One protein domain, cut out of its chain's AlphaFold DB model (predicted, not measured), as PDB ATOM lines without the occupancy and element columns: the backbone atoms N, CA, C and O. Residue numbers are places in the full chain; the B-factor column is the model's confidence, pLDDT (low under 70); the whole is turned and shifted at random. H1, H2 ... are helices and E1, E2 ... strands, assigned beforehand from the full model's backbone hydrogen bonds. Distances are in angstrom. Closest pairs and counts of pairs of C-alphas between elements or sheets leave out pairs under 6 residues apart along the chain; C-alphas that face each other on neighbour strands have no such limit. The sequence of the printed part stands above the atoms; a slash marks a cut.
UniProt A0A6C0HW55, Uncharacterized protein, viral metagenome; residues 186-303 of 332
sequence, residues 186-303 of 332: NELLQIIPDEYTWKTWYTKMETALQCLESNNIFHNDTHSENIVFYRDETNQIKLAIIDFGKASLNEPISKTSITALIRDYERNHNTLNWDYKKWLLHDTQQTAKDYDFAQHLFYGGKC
ATOM      1  N   ASN A 186     -21.885  24.163  -6.806       81.69
ATOM      2  CA  ASN A 186     -22.388  25.269  -7.625       81.69
ATOM      3  C   ASN A 186     -21.595  26.564  -7.416       81.69
ATOM      4  O   ASN A 186     -21.423  27.326  -8.362       81.69
ATOM      5  N   GLU A 187     -21.104  26.792  -6.201       85.75
ATOM      6  CA  GLU A 187     -20.263  27.935  -5.863       85.75
ATOM      7  C   GLU A 187     -18.833  27.735  -6.392       85.75
ATOM      8  O   GLU A 187     -18.274  28.635  -7.016       85.75
ATOM      9  N   LEU A 188     -18.276  26.521  -6.276       82.06
ATOM     10  CA  LEU A 188     -16.962  26.186  -6.848       82.06
ATOM     11  C   LEU A 188     -16.883  26.436  -8.355       82.06
ATOM     12  O   LEU A 188     -15.868  26.923  -8.843       82.06
ATOM     13  N   LEU A 189     -17.960  26.148  -9.090       80.25
ATOM     14  CA  LEU A 189     -18.031  26.418 -10.528       80.25
ATOM     15  C   LEU A 189     -17.955  27.910 -10.878       80.25
ATOM     16  O   LEU A 189     -17.569  28.241 -11.996       80.25
ATOM     17  N   GLN A 190     -18.343  28.792  -9.956       82.69
ATOM     18  CA  GLN A 190     -18.237  30.240 -10.134       82.69
ATOM     19  C   GLN A 190     -16.839  30.743  -9.764       82.69
ATOM     20  O   GLN A 190     -16.350  31.692 -10.370       82.69
ATOM     21  N   ILE A 191     -16.194  30.099  -8.787       77.19
ATOM     22  CA  ILE A 191     -14.897  30.526  -8.248       77.19
ATOM     23  C   ILE A 191     -13.715  29.973  -9.051       77.19
ATOM     24  O   ILE A 191     -12.659  30.596  -9.106       77.19
ATOM     25  N   ILE A 192     -13.892  28.829  -9.710       77.12
ATOM     26  CA  ILE A 192     -12.880  28.206 -10.568       77.12
ATOM     27  C   ILE A 192     -13.399  28.237 -12.020       77.12
ATOM     28  O   ILE A 192     -13.843  27.209 -12.550       77.12
ATOM     29  N   PRO A 193     -13.435  29.427 -12.654       70.19
ATOM     30  CA  PRO A 193     -14.133  29.623 -13.922       70.19
ATOM     31  C   PRO A 193     -13.364  29.053 -15.119       70.19
ATOM     32  O   PRO A 193     -13.978  28.684 -16.120       70.19
ATOM     33  N   ASP A 194     -12.036  28.975 -15.023       77.31
ATOM     34  CA  ASP A 194     -11.144  28.692 -16.142       77.31
ATOM     35  C   ASP A 194     -10.243  27.466 -15.907       77.31
ATOM     36  O   ASP A 194     -10.010  27.013 -14.783       77.31
ATOM     37  N   GLU A 195      -9.732  26.920 -17.008       72.94
ATOM     38  CA  GLU A 195      -8.909  25.708 -17.043       72.94
ATOM     39  C   GLU A 195      -7.561  25.859 -16.317       72.94
ATOM     40  O   GLU A 195      -7.078  24.902 -15.709       72.94
ATOM     41  N   TYR A 196      -6.964  27.054 -16.323       74.38
ATOM     42  CA  TYR A 196      -5.684  27.301 -15.661       74.38
ATOM     43  C   TYR A 196      -5.825  27.221 -14.135       74.38
ATOM     44  O   TYR A 196      -5.026  26.561 -13.457       74.38
ATOM     45  N   THR A 197      -6.893  27.809 -13.593       80.50
ATOM     46  CA  THR A 197      -7.216  27.712 -12.165       80.50
ATOM     47  C   THR A 197      -7.503  26.257 -11.766       80.50
ATOM     48  O   THR A 197      -7.023  25.796 -10.726       80.50
ATOM     49  N   TRP A 198      -8.182  25.477 -12.620       78.62
ATOM     50  CA  TRP A 198      -8.363  24.033 -12.402       78.62
ATOM     51  C   TRP A 198      -7.040  23.265 -12.359       78.62
ATOM     52  O   TRP A 198      -6.838  22.457 -11.449       78.62
ATOM     53  N   LYS A 199      -6.124  23.522 -13.301       79.69
ATOM     54  CA  LYS A 199      -4.807  22.864 -13.334       79.69
ATOM     55  C   LYS A 199      -3.994  23.157 -12.070       79.69
ATOM     56  O   LYS A 199      -3.333  22.264 -11.535       79.69
ATOM     57  N   THR A 200      -4.089  24.381 -11.554       84.94
ATOM     58  CA  THR A 200      -3.432  24.778 -10.300       84.94
ATOM     59  C   THR A 200      -3.954  23.960  -9.118       84.94
ATOM     60  O   THR A 200      -3.168  23.375  -8.374       84.94
ATOM     61  N   TRP A 201      -5.277  23.842  -8.972       85.69
ATOM     62  CA  TRP A 201      -5.875  23.027  -7.910       85.69
ATOM     63  C   TRP A 201      -5.564  21.540  -8.051       85.69
ATOM     64  O   TRP A 201      -5.263  20.890  -7.052       85.69
ATOM     65  N   TYR A 202      -5.571  21.005  -9.273       84.69
ATOM     66  CA  TYR A 202      -5.163  19.622  -9.509       84.69
ATOM     67  C   TYR A 202      -3.725  19.365  -9.048       84.69
ATOM     68  O   TYR A 202      -3.478  18.394  -8.338       84.69
ATOM     69  N   THR A 203      -2.798  20.266  -9.382       85.06
ATOM     70  CA  THR A 203      -1.389  20.156  -8.971       85.06
ATOM     71  C   THR A 203      -1.258  20.109  -7.445       85.06
ATOM     72  O   THR A 203      -0.487  19.314  -6.907       85.06
ATOM     73  N   LYS A 204      -2.063  20.906  -6.726       88.94
ATOM     74  CA  LYS A 204      -2.119  20.883  -5.255       88.94
ATOM     75  C   LYS A 204      -2.653  19.547  -4.718       88.94
ATOM     76  O   LYS A 204      -2.044  18.975  -3.818       88.94
ATOM     77  N   MET A 205      -3.738  19.014  -5.294       89.12
ATOM     78  CA  MET A 205      -4.270  17.689  -4.922       89.12
ATOM     79  C   MET A 205      -3.236  16.583  -5.151       89.12
ATOM     80  O   MET A 205      -3.018  15.744  -4.282       89.12
ATOM     81  N   GLU A 206      -2.586  16.588  -6.313       87.06
ATOM     82  CA  GLU A 206      -1.535  15.639  -6.666       87.06
ATOM     83  C   GLU A 206      -0.368  15.706  -5.676       87.06
ATOM     84  O   GLU A 206       0.038  14.675  -5.143       87.06
ATOM     85  N   THR A 207       0.120  16.909  -5.371       89.69
ATOM     86  CA  THR A 207       1.222  17.114  -4.421       89.69
ATOM     87  C   THR A 207       0.878  16.550  -3.041       89.69
ATOM     88  O   THR A 207       1.688  15.850  -2.432       89.69
ATOM     89  N   ALA A 208      -0.345  16.779  -2.560       92.25
ATOM     90  CA  ALA A 208      -0.788  16.243  -1.279       92.25
ATOM     91  C   ALA A 208      -0.883  14.714  -1.276       92.25
ATOM     92  O   ALA A 208      -0.410  14.064  -0.345       92.25
ATOM     93  N   LEU A 209      -1.433  14.113  -2.334       91.81
ATOM     94  CA  LEU A 209      -1.518  12.656  -2.451       91.81
ATOM     95  C   LEU A 209      -0.130  12.012  -2.593       91.81
ATOM     96  O   LEU A 209       0.100  10.938  -2.042       91.81
ATOM     97  N   GLN A 210       0.813  12.674  -3.264       90.88
ATOM     98  CA  GLN A 210       2.216  12.254  -3.306       90.88
ATOM     99  C   GLN A 210       2.883  12.352  -1.930       90.88
ATOM    100  O   GLN A 210       3.638  11.452  -1.563       90.88
ATOM    101  N   CYS A 211       2.572  13.385  -1.138       93.62
ATOM    102  CA  CYS A 211       3.025  13.463   0.249       93.62
ATOM    103  C   CYS A 211       2.512  12.269   1.068       93.62
ATOM    104  O   CYS A 211       3.305  11.630   1.766       93.62
ATOM    105  N   LEU A 212       1.230  11.901   0.935       93.62
ATOM    106  CA  LEU A 212       0.685  10.706   1.589       93.62
ATOM    107  C   LEU A 212       1.462   9.447   1.176       93.62
ATOM    108  O   LEU A 212       1.949   8.724   2.046       93.62
ATOM    109  N   GLU A 213       1.656   9.226  -0.131       90.38
ATOM    110  CA  GLU A 213       2.405   8.069  -0.646       90.38
ATOM    111  C   GLU A 213       3.848   8.042  -0.115       90.38
ATOM    112  O   GLU A 213       4.339   6.979   0.266       90.38
ATOM    113  N   SER A 214       4.516   9.198  -0.018       90.62
ATOM    114  CA  SER A 214       5.880   9.304   0.528       90.62
ATOM    115  C   SER A 214       5.968   8.936   2.014       90.62
ATOM    116  O   SER A 214       6.997   8.448   2.474       90.62
ATOM    117  N   ASN A 215       4.859   9.086   2.744       89.44
ATOM    118  CA  ASN A 215       4.700   8.649   4.130       89.44
ATOM    119  C   ASN A 215       4.126   7.223   4.242       89.44
ATOM    120  O   ASN A 215       3.731   6.791   5.325       89.44
ATOM    121  N   ASN A 216       4.101   6.470   3.135       89.38
ATOM    122  CA  ASN A 216       3.517   5.132   3.014       89.38
ATOM    123  C   ASN A 216       2.016   5.069   3.332       89.38
ATOM    124  O   ASN A 216       1.515   4.007   3.706       89.38
ATOM    125  N   ILE A 217       1.296   6.181   3.172       91.06
ATOM    126  CA  ILE A 217      -0.151   6.280   3.364       91.06
ATOM    127  C   ILE A 217      -0.819   6.295   1.991       91.06
ATOM    128  O   ILE A 217      -0.598   7.186   1.175       91.06
ATOM    129  N   PHE A 218      -1.692   5.329   1.741       89.56
ATOM    130  CA  PHE A 218      -2.489   5.268   0.521       89.56
ATOM    131  C   PHE A 218      -3.951   5.512   0.880       89.56
ATOM    132  O   PHE A 218      -4.552   4.693   1.566       89.56
ATOM    133  N   HIS A 219      -4.543   6.622   0.427       89.44
ATOM    134  CA  HIS A 219      -5.927   6.978   0.779       89.44
ATOM    135  C   HIS A 219      -6.968   6.007   0.201       89.44
ATOM    136  O   HIS A 219      -7.988   5.726   0.825       89.44
ATOM    137  N   ASN A 220      -6.714   5.488  -1.007       84.00
ATOM    138  CA  ASN A 220      -7.529   4.486  -1.712       84.00
ATOM    139  C   ASN A 220      -8.974   4.871  -2.077       84.00
ATOM    140  O   ASN A 220      -9.688   4.053  -2.665       84.00
ATOM    141  N   ASP A 221      -9.406   6.092  -1.772       84.69
ATOM    142  CA  ASP A 221     -10.786   6.550  -1.972       84.69
ATOM    143  C   ASP A 221     -10.838   8.021  -2.381       84.69
ATOM    144  O   ASP A 221     -11.566   8.830  -1.823       84.69
ATOM    145  N   THR A 222     -10.007   8.375  -3.357       86.62
ATOM    146  CA  THR A 222      -9.745   9.749  -3.807       86.62
ATOM    147  C   THR A 222     -10.818  10.275  -4.765       86.62
ATOM    148  O   THR A 222     -10.504  10.799  -5.829       86.62
ATOM    149  N   HIS A 223     -12.097  10.081  -4.447       83.12
ATOM    150  CA  HIS A 223     -13.197  10.682  -5.204       83.12
ATOM    151  C   HIS A 223     -13.524  12.093  -4.705       83.12
ATOM    152  O   HIS A 223     -13.069  12.500  -3.640       83.12
ATOM    153  N   SER A 224     -14.313  12.856  -5.465       81.69
ATOM    154  CA  SER A 224     -14.534  14.283  -5.187       81.69
ATOM    155  C   SER A 224     -15.413  14.576  -3.967       81.69
ATOM    156  O   SER A 224     -15.511  15.722  -3.548       81.69
ATOM    157  N   GLU A 225     -16.021  13.554  -3.362       83.44
ATOM    158  CA  GLU A 225     -16.616  13.660  -2.017       83.44
ATOM    159  C   GLU A 225     -15.576  13.572  -0.881       83.44
ATOM    160  O   GLU A 225     -15.853  14.056   0.207       83.44
ATOM    161  N   ASN A 226     -14.378  13.025  -1.136       88.62
ATOM    162  CA  ASN A 226     -13.310  12.841  -0.138       88.62
ATOM    163  C   ASN A 226     -12.109  13.777  -0.350       88.62
ATOM    164  O   ASN A 226     -11.234  13.891   0.503       88.62
ATOM    165  N   ILE A 227     -12.057  14.457  -1.494       90.31
ATOM    166  CA  ILE A 227     -11.147  15.572  -1.753       90.31
ATOM    167  C   ILE A 227     -12.029  16.780  -2.024       90.31
ATOM    168  O   ILE A 227     -12.581  16.937  -3.115       90.31
ATOM    169  N   VAL A 228     -12.202  17.592  -0.992       90.25
ATOM    170  CA  VAL A 228     -13.194  18.663  -0.936       90.25
ATOM    171  C   VAL A 228     -12.514  20.023  -0.925       90.25
ATOM    172  O   VAL A 228     -11.333  20.150  -0.615       90.25
ATOM    173  N   PHE A 229     -13.278  21.056  -1.253       91.31
ATOM    174  CA  PHE A 229     -12.857  22.438  -1.071       91.31
ATOM    175  C   PHE A 229     -13.586  23.009   0.136       91.31
ATOM    176  O   PHE A 229     -14.784  22.772   0.292       91.31
ATOM    177  N   TYR A 230     -12.894  23.772   0.969       90.75
ATOM    178  CA  TYR A 230     -13.480  24.403   2.147       90.75
ATOM    179  C   TYR A 230     -13.023  25.854   2.275       90.75
ATOM    180  O   TYR A 230     -12.020  26.249   1.680       90.75
ATOM    181  N   ARG A 231     -13.789  26.650   3.024       90.56
ATOM    182  CA  ARG A 231     -13.405  28.008   3.424       90.56
ATOM    183  C   ARG A 231     -12.729  27.955   4.783       90.56
ATOM    184  O   ARG A 231     -13.308  27.425   5.731       90.56
ATOM    185  N   ASP A 232     -11.523  28.497   4.862       89.06
ATOM    186  CA  ASP A 232     -10.821  28.650   6.129       89.06
ATOM    187  C   ASP A 232     -11.326  29.868   6.923       89.06
ATOM    188  O   ASP A 232     -12.234  30.587   6.495       89.06
ATOM    189  N   GLU A 233     -10.735  30.115   8.091       86.50
ATOM    190  CA  GLU A 233     -11.115  31.231   8.971       86.50
ATOM    191  C   GLU A 233     -10.921  32.609   8.319       86.50
ATOM    192  O   GLU A 233     -11.602  33.570   8.677       86.50
ATOM    193  N   THR A 234     -10.033  32.704   7.324       89.69
ATOM    194  CA  THR A 234      -9.785  33.921   6.538       89.69
ATOM    195  C   THR A 234     -10.672  34.018   5.295       89.69
ATOM    196  O   THR A 234     -10.517  34.933   4.485       89.69
ATOM    197  N   ASN A 235     -11.633  33.097   5.151       87.38
ATOM    198  CA  ASN A 235     -12.528  32.951   4.007       87.38
ATOM    199  C   ASN A 235     -11.806  32.611   2.685       87.38
ATOM    200  O   ASN A 235     -12.377  32.776   1.600       87.38
ATOM    201  N   GLN A 236     -10.566  32.123   2.764       89.62
ATOM    202  CA  GLN A 236      -9.827  31.608   1.621       89.62
ATOM    203  C   GLN A 236     -10.240  30.170   1.330       89.62
ATOM    204  O   GLN A 236     -10.557  29.392   2.230       89.62
ATOM    205  N   ILE A 237     -10.242  29.818   0.048       90.31
ATOM    206  CA  ILE A 237     -10.557  28.460  -0.385       90.31
ATOM    207  C   ILE A 237      -9.303  27.625  -0.282       90.31
ATOM    208  O   ILE A 237      -8.264  28.005  -0.815       90.31
ATOM    209  N   LYS A 238      -9.441  26.474   0.360       92.56
ATOM    210  CA  LYS A 238      -8.390  25.479   0.521       92.56
ATOM    211  C   LYS A 238      -8.919  24.103   0.155       92.56
ATOM    212  O   LYS A 238     -10.130  23.890   0.063       92.56
ATOM    213  N   LEU A 239      -8.004  23.173  -0.077       93.31
ATOM    214  CA  LEU A 239      -8.330  21.767  -0.275       93.31
ATOM    215  C   LEU A 239      -8.317  21.048   1.061       93.31
ATOM    216  O   LEU A 239      -7.423  21.271   1.871       93.31
ATOM    217  N   ALA A 240      -9.250  20.126   1.254       94.81
ATOM    218  CA  ALA A 240      -9.164  19.159   2.327       94.81
ATOM    219  C   ALA A 240      -9.264  17.726   1.813       94.81
ATOM    220  O   ALA A 240     -10.035  17.431   0.899       94.81
ATOM    221  N   ILE A 241      -8.479  16.841   2.422       95.25
ATOM    222  CA  ILE A 241      -8.553  15.397   2.213       95.25
ATOM    223  C   ILE A 241      -9.223  14.794   3.447       95.25
ATOM    224  O   ILE A 241      -8.732  14.948   4.567       95.25
ATOM    225  N   ILE A 242     -10.358  14.137   3.234       93.50
ATOM    226  CA  ILE A 242     -11.229  13.614   4.288       93.50
ATOM    227  C   ILE A 242     -11.564  12.140   4.040       93.50
ATOM    228  O   ILE A 242     -11.413  11.636   2.935       93.50
ATOM    229  N   ASP A 243     -12.077  11.474   5.074       89.62
ATOM    230  CA  ASP A 243     -12.510  10.069   5.051       89.62
ATOM    231  C   ASP A 243     -11.399   9.051   4.719       89.62
ATOM    232  O   ASP A 243     -11.294   8.477   3.632       89.62
ATOM    233  N   PHE A 244     -10.595   8.739   5.736       91.25
ATOM    234  CA  PHE A 244      -9.530   7.736   5.664       91.25
ATOM    235  C   PHE A 244     -10.038   6.295   5.880       91.25
ATOM    236  O   PHE A 244      -9.236   5.379   6.077       91.25
ATOM    237  N   GLY A 245     -11.354   6.037   5.812       86.06
ATOM    238  CA  GLY A 245     -11.940   4.725   6.120       86.06
ATOM    239  C   GLY A 245     -11.423   3.579   5.238       86.06
ATOM    240  O   GLY A 245     -11.335   2.423   5.672       86.06
ATOM    241  N   LYS A 246     -11.008   3.881   3.999       84.31
ATOM    242  CA  LYS A 246     -10.388   2.914   3.070       84.31
ATOM    243  C   LYS A 246      -8.864   3.011   2.985       84.31
ATOM    244  O   LYS A 246      -8.266   2.222   2.245       84.31
ATOM    245  N   ALA A 247      -8.238   3.922   3.724       88.12
ATOM    246  CA  ALA A 247      -6.802   4.124   3.647       88.12
ATOM    247  C   ALA A 247      -6.018   2.888   4.133       88.12
ATOM    248  O   ALA A 247      -6.521   2.067   4.906       88.12
ATOM    249  N   SER A 248      -4.788   2.731   3.653       86.06
ATOM    250  CA  SER A 248      -3.884   1.637   4.025       86.06
ATOM    251  C   SER A 248      -2.443   2.109   4.156       86.06
ATOM    252  O   SER A 248      -2.049   3.127   3.586       86.06
ATOM    253  N   LEU A 249      -1.653   1.321   4.889       84.56
ATOM    254  CA  LEU A 249      -0.201   1.452   4.924       84.56
ATOM    255  C   LEU A 249       0.447   0.550   3.880       84.56
ATOM    256  O   LEU A 249      -0.020  -0.567   3.648       84.56
ATOM    257  N   ASN A 250       1.570   1.015   3.335       74.06
ATOM    258  CA  ASN A 250       2.573   0.241   2.587       74.06
ATOM    259  C   ASN A 250       2.138  -0.342   1.233       74.06
ATOM    260  O   ASN A 250       2.995  -0.730   0.443       74.06
ATOM    261  N   GLU A 251       0.844  -0.395   0.930       72.69
ATOM    262  CA  GLU A 251       0.368  -0.831  -0.377       72.69
ATOM    263  C   GLU A 251      -0.906  -0.102  -0.813       72.69
ATOM    264  O   GLU A 251      -1.819   0.092  -0.003       72.69
ATOM    265  N   PRO A 252      -1.014   0.252  -2.105       67.00
ATOM    266  CA  PRO A 252      -2.282   0.644  -2.693       67.00
ATOM    267  C   PRO A 252      -3.205  -0.571  -2.805       67.00
ATOM    268  O   PRO A 252      -2.771  -1.681  -3.137       67.00
ATOM    269  N   ILE A 253      -4.511  -0.377  -2.622       68.00
ATOM    270  CA  ILE A 253      -5.447  -1.485  -2.823       68.00
ATOM    271  C   ILE A 253      -5.589  -1.824  -4.310       68.00
ATOM    272  O   ILE A 253      -5.643  -0.974  -5.197       68.00
ATOM    273  N   SER A 254      -5.747  -3.117  -4.598       54.81
ATOM    274  CA  SER A 254      -5.969  -3.611  -5.969       54.81
ATOM    275  C   SER A 254      -7.259  -3.107  -6.638       54.81
ATOM    276  O   SER A 254      -7.485  -3.400  -7.811       54.81
ATOM    277  N   LYS A 255      -8.138  -2.417  -5.899       61.28
ATOM    278  CA  LYS A 255      -9.447  -1.948  -6.361       61.28
ATOM    279  C   LYS A 255      -9.720  -0.541  -5.846       61.28
ATOM    280  O   LYS A 255     -10.306  -0.391  -4.779       61.28
ATOM    281  N   THR A 256      -9.340   0.460  -6.618       60.12
ATOM    282  CA  THR A 256      -9.762   1.842  -6.369       60.12
ATOM    283  C   THR A 256     -11.200   2.076  -6.830       60.12
ATOM    284  O   THR A 256     -11.750   1.304  -7.627       60.12
ATOM    285  N   SER A 257     -11.828   3.138  -6.314       62.97
ATOM    286  CA  SER A 257     -13.108   3.609  -6.844       62.97
ATOM    287  C   SER A 257     -12.975   3.969  -8.328       62.97
ATOM    288  O   SER A 257     -11.955   4.500  -8.761       62.97
ATOM    289  N   ILE A 258     -14.031   3.733  -9.111       64.94
ATOM    290  CA  ILE A 258     -14.112   4.172 -10.518       64.94
ATOM    291  C   ILE A 258     -14.074   5.710 -10.606       64.94
ATOM    292  O   ILE A 258     -13.716   6.265 -11.635       64.94
ATOM    293  N   THR A 259     -14.418   6.398  -9.518       69.38
ATOM    294  CA  THR A 259     -14.372   7.860  -9.393       69.38
ATOM    295  C   THR A 259     -13.099   8.370  -8.714       69.38
ATOM    296  O   THR A 259     -13.038   9.543  -8.365       69.38
ATOM    297  N   ALA A 260     -12.091   7.520  -8.492       76.38
ATOM    298  CA  ALA A 260     -10.822   7.941  -7.900       76.38
ATOM    299  C   ALA A 260     -10.057   8.912  -8.819       76.38
ATOM    300  O   ALA A 260     -10.218   8.885 -10.043       76.38
ATOM    301  N   LEU A 261      -9.201   9.747  -8.230       78.56
ATOM    302  CA  LEU A 261      -8.363  10.692  -8.962       78.56
ATOM    303  C   LEU A 261      -7.270   9.957  -9.761       78.56
ATOM    304  O   LEU A 261      -6.568   9.087  -9.230       78.56
ATOM    305  N   ILE A 262      -7.121  10.313 -11.040       75.81
ATOM    306  CA  ILE A 262      -6.119   9.739 -11.951       75.81
ATOM    307  C   ILE A 262      -4.744  10.397 -11.749       75.81
ATOM    308  O   ILE A 262      -4.650  11.612 -11.572       75.81
ATOM    309  N   ARG A 263      -3.682   9.578 -11.812       72.12
ATOM    310  CA  ARG A 263      -2.265   9.980 -11.699       72.12
ATOM    311  C   ARG A 263      -1.661  10.494 -13.015       72.12
ATOM    312  O   ARG A 263      -0.699  11.244 -13.004       72.12
ATOM    313  N   ASP A 264      -2.198  10.071 -14.155       63.34
ATOM    314  CA  ASP A 264      -1.611  10.317 -15.481       63.34
ATOM    315  C   ASP A 264      -2.205  11.547 -16.193       63.34
ATOM    316  O   ASP A 264      -2.758  11.416 -17.285       63.34
ATOM    317  N   TYR A 265      -2.083  12.749 -15.618       52.41
ATOM    318  CA  TYR A 265      -2.419  13.968 -16.373       52.41
ATOM    319  C   TYR A 265      -1.413  14.242 -17.508       52.41
ATOM    320  O   TYR A 265      -1.809  14.678 -18.584       52.41
ATOM    321  N   GLU A 266      -0.122  13.926 -17.322       43.97
ATOM    322  CA  GLU A 266       0.927  14.368 -18.264       43.97
ATOM    323  C   GLU A 266       1.700  13.244 -18.980       43.97
ATOM    324  O   GLU A 266       2.368  13.502 -19.977       43.97
ATOM    325  N   ARG A 267       1.595  11.968 -18.575       44.28
ATOM    326  CA  ARG A 267       2.430  10.902 -19.182       44.28
ATOM    327  C   ARG A 267       2.027  10.464 -20.592       44.28
ATOM    328  O   ARG A 267       2.824   9.825 -21.269       44.28
ATOM    329  N   ASN A 268       0.826  10.818 -21.047       41.84
ATOM    330  CA  ASN A 268       0.347  10.549 -22.401       41.84
ATOM    331  C   ASN A 268      -0.268  11.824 -22.989       41.84
ATOM    332  O   ASN A 268      -1.488  11.957 -23.054       41.84
ATOM    333  N   HIS A 269       0.585  12.737 -23.457       41.28
ATOM    334  CA  HIS A 269       0.233  14.018 -24.091       41.28
ATOM    335  C   HIS A 269      -0.741  13.946 -25.294       41.28
ATOM    336  O   HIS A 269      -1.025  14.979 -25.886       41.28
ATOM    337  N   ASN A 270      -1.274  12.774 -25.666       43.03
ATOM    338  CA  ASN A 270      -2.127  12.599 -26.846       43.03
ATOM    339  C   ASN A 270      -3.471  11.882 -26.614       43.03
ATOM    340  O   ASN A 270      -4.206  11.715 -27.586       43.03
ATOM    341  N   THR A 271      -3.832  11.425 -25.404       45.94
ATOM    342  CA  THR A 271      -5.030  10.556 -25.274       45.94
ATOM    343  C   THR A 271      -5.927  10.754 -24.058       45.94
ATOM    344  O   THR A 271      -7.043  10.231 -24.082       45.94
ATOM    345  N   LEU A 272      -5.532  11.505 -23.025       50.66
ATOM    346  CA  LEU A 272      -6.381  11.676 -21.843       50.66
ATOM    347  C   LEU A 272      -6.961  13.091 -21.744       50.66
ATOM    348  O   LEU A 272      -6.426  13.952 -21.058       50.66
ATOM    349  N   ASN A 273      -8.121  13.307 -22.369       56.28
ATOM    350  CA  ASN A 273      -9.003  14.431 -22.031       56.28
ATOM    351  C   ASN A 273      -9.652  14.160 -20.663       56.28
ATOM    352  O   ASN A 273     -10.860  13.942 -20.606       56.28
ATOM    353  N   TRP A 274      -8.879  14.050 -19.575       61.16
ATOM    354  CA  TRP A 274      -9.456  13.908 -18.237       61.16
ATOM    355  C   TRP A 274     -10.106  15.222 -17.817       61.16
ATOM    356  O   TRP A 274      -9.447  16.236 -17.611       61.16
ATOM    357  N   ASP A 275     -11.429  15.197 -17.727       71.19
ATOM    358  CA  ASP A 275     -12.238  16.371 -17.441       71.19
ATOM    359  C   ASP A 275     -12.446  16.487 -15.923       71.19
ATOM    360  O   ASP A 275     -13.369  15.904 -15.347       71.19
ATOM    361  N   TYR A 276     -11.551  17.219 -15.254       72.94
ATOM    362  CA  TYR A 276     -11.604  17.445 -13.802       72.94
ATOM    363  C   TYR A 276     -12.910  18.080 -13.347       72.94
ATOM    364  O   TYR A 276     -13.426  17.746 -12.279       72.94
ATOM    365  N   LYS A 277     -13.471  18.957 -14.182       74.69
ATOM    366  CA  LYS A 277     -14.770  19.566 -13.930       74.69
ATOM    367  C   LYS A 277     -15.848  18.481 -13.869       74.69
ATOM    368  O   LYS A 277     -16.639  18.473 -12.929       74.69
ATOM    369  N   LYS A 278     -15.841  17.503 -14.785       75.69
ATOM    370  CA  LYS A 278     -16.739  16.331 -14.704       75.69
ATOM    371  C   LYS A 278     -16.470  15.441 -13.490       75.69
ATOM    372  O   LYS A 278     -17.429  14.952 -12.891       75.69
ATOM    373  N   TRP A 279     -15.206  15.232 -13.116       77.62
ATOM    374  CA  TRP A 279     -14.850  14.455 -11.920       77.62
ATOM    375  C   TRP A 279     -15.401  15.093 -10.633       77.62
ATOM    376  O   TRP A 279     -16.036  14.406  -9.829       77.62
ATOM    377  N   LEU A 280     -15.254  16.411 -10.461       75.06
ATOM    378  CA  LEU A 280     -15.806  17.137  -9.311       75.06
ATOM    379  C   LEU A 280     -17.339  17.059  -9.263       75.06
ATOM    380  O   LEU A 280     -17.954  16.848  -8.212       75.06
ATOM    381  N   LEU A 281     -17.976  17.205 -10.426       72.88
ATOM    382  CA  LEU A 281     -19.431  17.199 -10.534       72.88
ATOM    383  C   LEU A 281     -20.059  15.809 -10.388       72.88
ATOM    384  O   LEU A 281     -21.281  15.722 -10.334       72.88
ATOM    385  N   HIS A 282     -19.265  14.740 -10.244       63.88
ATOM    386  CA  HIS A 282     -19.782  13.371 -10.159       63.88
ATOM    387  C   HIS A 282     -20.710  13.030 -11.343       63.88
ATOM    388  O   HIS A 282     -21.707  12.319 -11.184       63.88
ATOM    389  N   ASP A 283     -20.367  13.482 -12.557       60.16
ATOM    390  CA  ASP A 283     -21.052  13.030 -13.774       60.16
ATOM    391  C   ASP A 283     -20.613  11.586 -14.103       60.16
ATOM    392  O   ASP A 283     -19.766  11.283 -14.954       60.16
ATOM    393  N   THR A 284     -21.122  10.673 -13.279       50.09
ATOM    394  CA  THR A 284     -20.707   9.274 -13.119       50.09
ATOM    395  C   THR A 284     -21.121   8.392 -14.293       50.09
ATOM    396  O   THR A 284     -20.535   7.328 -14.502       50.09
ATOM    397  N   GLN A 285     -22.107   8.813 -15.094       46.72
ATOM    398  CA  GLN A 285     -22.535   8.052 -16.271       46.72
ATOM    399  C   GLN A 285     -21.624   8.251 -17.484       46.72
ATOM    400  O   GLN A 285     -21.534   7.341 -18.315       46.72
ATOM    401  N   GLN A 286     -20.959   9.404 -17.568       43.16
ATOM    402  CA  GLN A 286     -20.073   9.790 -18.663       43.16
ATOM    403  C   GLN A 286     -18.636   9.315 -18.374       43.16
ATOM    404  O   GLN A 286     -18.050   8.552 -19.142       43.16
ATOM    405  N   THR A 287     -18.121   9.631 -17.180       49.69
ATOM    406  CA  THR A 287     -16.754   9.287 -16.743       49.69
ATOM    407  C   THR A 287     -16.471   7.782 -16.787       49.69
ATOM    408  O   THR A 287     -15.473   7.365 -17.358       49.69
ATOM    409  N   ALA A 288     -17.365   6.920 -16.295       48.81
ATOM    410  CA  ALA A 288     -17.124   5.471 -16.286       48.81
ATOM    411  C   ALA A 288     -17.122   4.805 -17.685       48.81
ATOM    412  O   ALA A 288     -16.547   3.722 -17.854       48.81
ATOM    413  N   LYS A 289     -17.806   5.404 -18.673       49.31
ATOM    414  CA  LYS A 289     -17.944   4.855 -20.035       49.31
ATOM    415  C   LYS A 289     -16.828   5.309 -20.970       49.31
ATOM    416  O   LYS A 289     -16.425   4.513 -21.817       49.31
ATOM    417  N   ASP A 290     -16.335   6.528 -20.779       50.69
ATOM    418  CA  ASP A 290     -15.437   7.183 -21.731       50.69
ATOM    419  C   ASP A 290     -13.951   6.869 -21.476       50.69
ATOM    420  O   ASP A 290     -13.156   6.919 -22.412       50.69
ATOM    421  N   TYR A 291     -13.568   6.447 -20.261       55.12
ATOM    422  CA  TYR A 291     -12.179   6.061 -19.968       55.12
ATOM    423  C   TYR A 291     -11.968   4.542 -19.957       55.12
ATOM    424  O   TYR A 291     -12.749   3.747 -19.404       55.12
ATOM    425  N   ASP A 292     -10.845   4.099 -20.527       55.84
ATOM    426  CA  ASP A 292     -10.374   2.734 -20.325       55.84
ATOM    427  C   ASP A 292      -9.618   2.592 -18.999       55.84
ATOM    428  O   ASP A 292      -8.408   2.406 -18.957       55.84
ATOM    429  N   PHE A 293     -10.365   2.639 -17.891       56.00
ATOM    430  CA  PHE A 293      -9.850   2.543 -16.515       56.00
ATOM    431  C   PHE A 293      -8.861   1.393 -16.253       56.00
ATOM    432  O   PHE A 293      -8.091   1.466 -15.301       56.00
ATOM    433  N   ALA A 294      -8.875   0.332 -17.070       55.19
ATOM    434  CA  ALA A 294      -7.954  -0.793 -16.931       55.19
ATOM    435  C   ALA A 294      -6.486  -0.423 -17.225       55.19
ATOM    436  O   ALA A 294      -5.594  -1.163 -16.812       55.19
ATOM    437  N   GLN A 295      -6.243   0.690 -17.922       56.06
ATOM    438  CA  GLN A 295      -4.909   1.127 -18.339       56.06
ATOM    439  C   GLN A 295      -4.328   2.251 -17.468       56.06
ATOM    440  O   GLN A 295      -3.163   2.594 -17.642       56.06
ATOM    441  N   HIS A 296      -5.099   2.804 -16.524       59.97
ATOM    442  CA  HIS A 296      -4.705   4.000 -15.772       59.97
ATOM    443  C   HIS A 296      -4.315   3.705 -14.322       59.97
ATOM    444  O   HIS A 296      -4.881   2.825 -13.661       59.97
ATOM    445  N   LEU A 297      -3.343   4.473 -13.828       64.19
ATOM    446  CA  LEU A 297      -2.966   4.515 -12.419       64.19
ATOM    447  C   LEU A 297      -3.816   5.563 -11.690       64.19
ATOM    448  O   LEU A 297      -3.970   6.690 -12.160       64.19
ATOM    449  N   PHE A 298      -4.352   5.186 -10.534       72.88
ATOM    450  CA  PHE A 298      -5.095   6.066  -9.636       72.88
ATOM    451  C   PHE A 298      -4.281   6.286  -8.370       72.88
ATOM    452  O   PHE A 298      -3.527   5.404  -7.943       72.88
ATOM    453  N   TYR A 299      -4.483   7.431  -7.729       71.00
ATOM    454  CA  TYR A 299      -3.984   7.633  -6.375       71.00
ATOM    455  C   TYR A 299      -4.688   6.649  -5.428       71.00
ATOM    456  O   TYR A 299      -5.906   6.714  -5.240       71.00
ATOM    457  N   GLY A 300      -3.918   5.691  -4.894       61.34
ATOM    458  CA  GLY A 300      -4.421   4.550  -4.117       61.34
ATOM    459  C   GLY A 300      -4.598   3.228  -4.885       61.34
ATOM    460  O   GLY A 300      -5.133   2.274  -4.328       61.34
ATOM    461  N   GLY A 301      -4.151   3.125  -6.147       61.41
ATOM    462  CA  GLY A 301      -4.016   1.832  -6.838       61.41
ATOM    463  C   GLY A 301      -4.527   1.756  -8.273       61.41
ATOM    464  O   GLY A 301      -4.547   2.733  -9.013       61.41
ATOM    465  N   LYS A 302      -4.874   0.540  -8.714       56.31
ATOM    466  CA  LYS A 302      -5.325   0.262 -10.090       56.31
ATOM    467  C   LYS A 302      -6.832   0.034 -10.125       56.31
ATOM    468  O   LYS A 302      -7.362  -0.760  -9.347       56.31
ATOM    469  N   CYS A 303      -7.523   0.638 -11.092       57.38
ATOM    470  CA  CYS A 303      -8.926   0.321 -11.324       57.38
ATOM    471  C   CYS A 303      -9.039  -0.981 -12.130       57.38
ATOM    472  O   CYS A 303      -8.963  -1.001 -13.359       57.38
TER     473      CYS A 303
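AT A GLANCE: This is residues 186 to 303 of the 332 residues of an uncharacterized protein of viral metagenome (UniProt A0A6C0HW55). A two-stranded hairpin, E1 and E2, sits beside one long helix, H2, with E2 the nearer strand, and long loops and three short helices make up the rest. H3 is near H2, H4 is near H3 farther out, and H1 lies far from the domain's middle; the loop residues 291 to 303 lie toward the end away from the hairpin's turn. The printed part has 118 residues, with the named elements in the order H1, H2, E1, E2, H3, H4; the sheet E1 - E2 is antiparallel. The class is mixed, helices and strands, though under half of the residues are in named elements. The whole is compact, with a radius of gyration of the C-alphas of 14.2 A, and rounded, with spans of 38 by 32 by 25 A.

IN THESE COORDINATES: Find C-alpha 227 at (-11.147, 15.572, -1.753); there E1 begins, residues 227 to 231, 13.7 A long. E2, residues 237 to 241, runs back over 13.5 A. H2, residues 195 to 214, goes from C-alpha 195 at (-8.909, 25.708, -17.043) to C-alpha 214 at (5.880, 9.304, 0.528), 28.2 A. Before it stands H1, residues 186 to 191, 9.2 A. Late in the printed part look for H3, residues 276 to 280, 6.2 A, and H4, residues 284 to 290, 10.3 A, which ends at (-15.437, 7.183, -21.731).

HOW THE PARTS SIT: Start at the hairpin E1 and E2, whose directions differ by 145 degrees. N 228 is 2.9 A from O 240 and N 240 is 2.8 A from O 228, both within hydrogen-bond range. From E2 go to H2: their closest C-alphas, those of Leu 239 and Met 205, are 7.4 A apart. H2 and H3 are close but not clearly touching, with the C-alphas of Trp 198 and Tyr 276 closest at 7.5 A. H3 and H4 are also close but not clearly touching, with Trp 279 and Thr 287 closest, their C-alphas 7.3 A apart. H1 is apart from E1, but only just, at 8.0 A. In H2 and H3 every O i to N i+4 pair is within hydrogen-bond range; in H1 it is 1 of 2, and in H4 1 of 3, beside 1 of 4 O i to N i+3 pairs.

THE WHOLE: The two C-alphas farthest apart, those of Thr 234 and Ala 294, are 41.9 A apart. The printed part has no cut. The links H2 to E1, 12 residues, and E2 to H3, 34 residues, are long; in these links residues 217 to 218 pair antiparallel with residues 248 to 249. The mean pLDDT of the printed part is 74.7; look for values under 70 at residues 252 to 259, 264 to 274, 282 to 297 and 300 to 303.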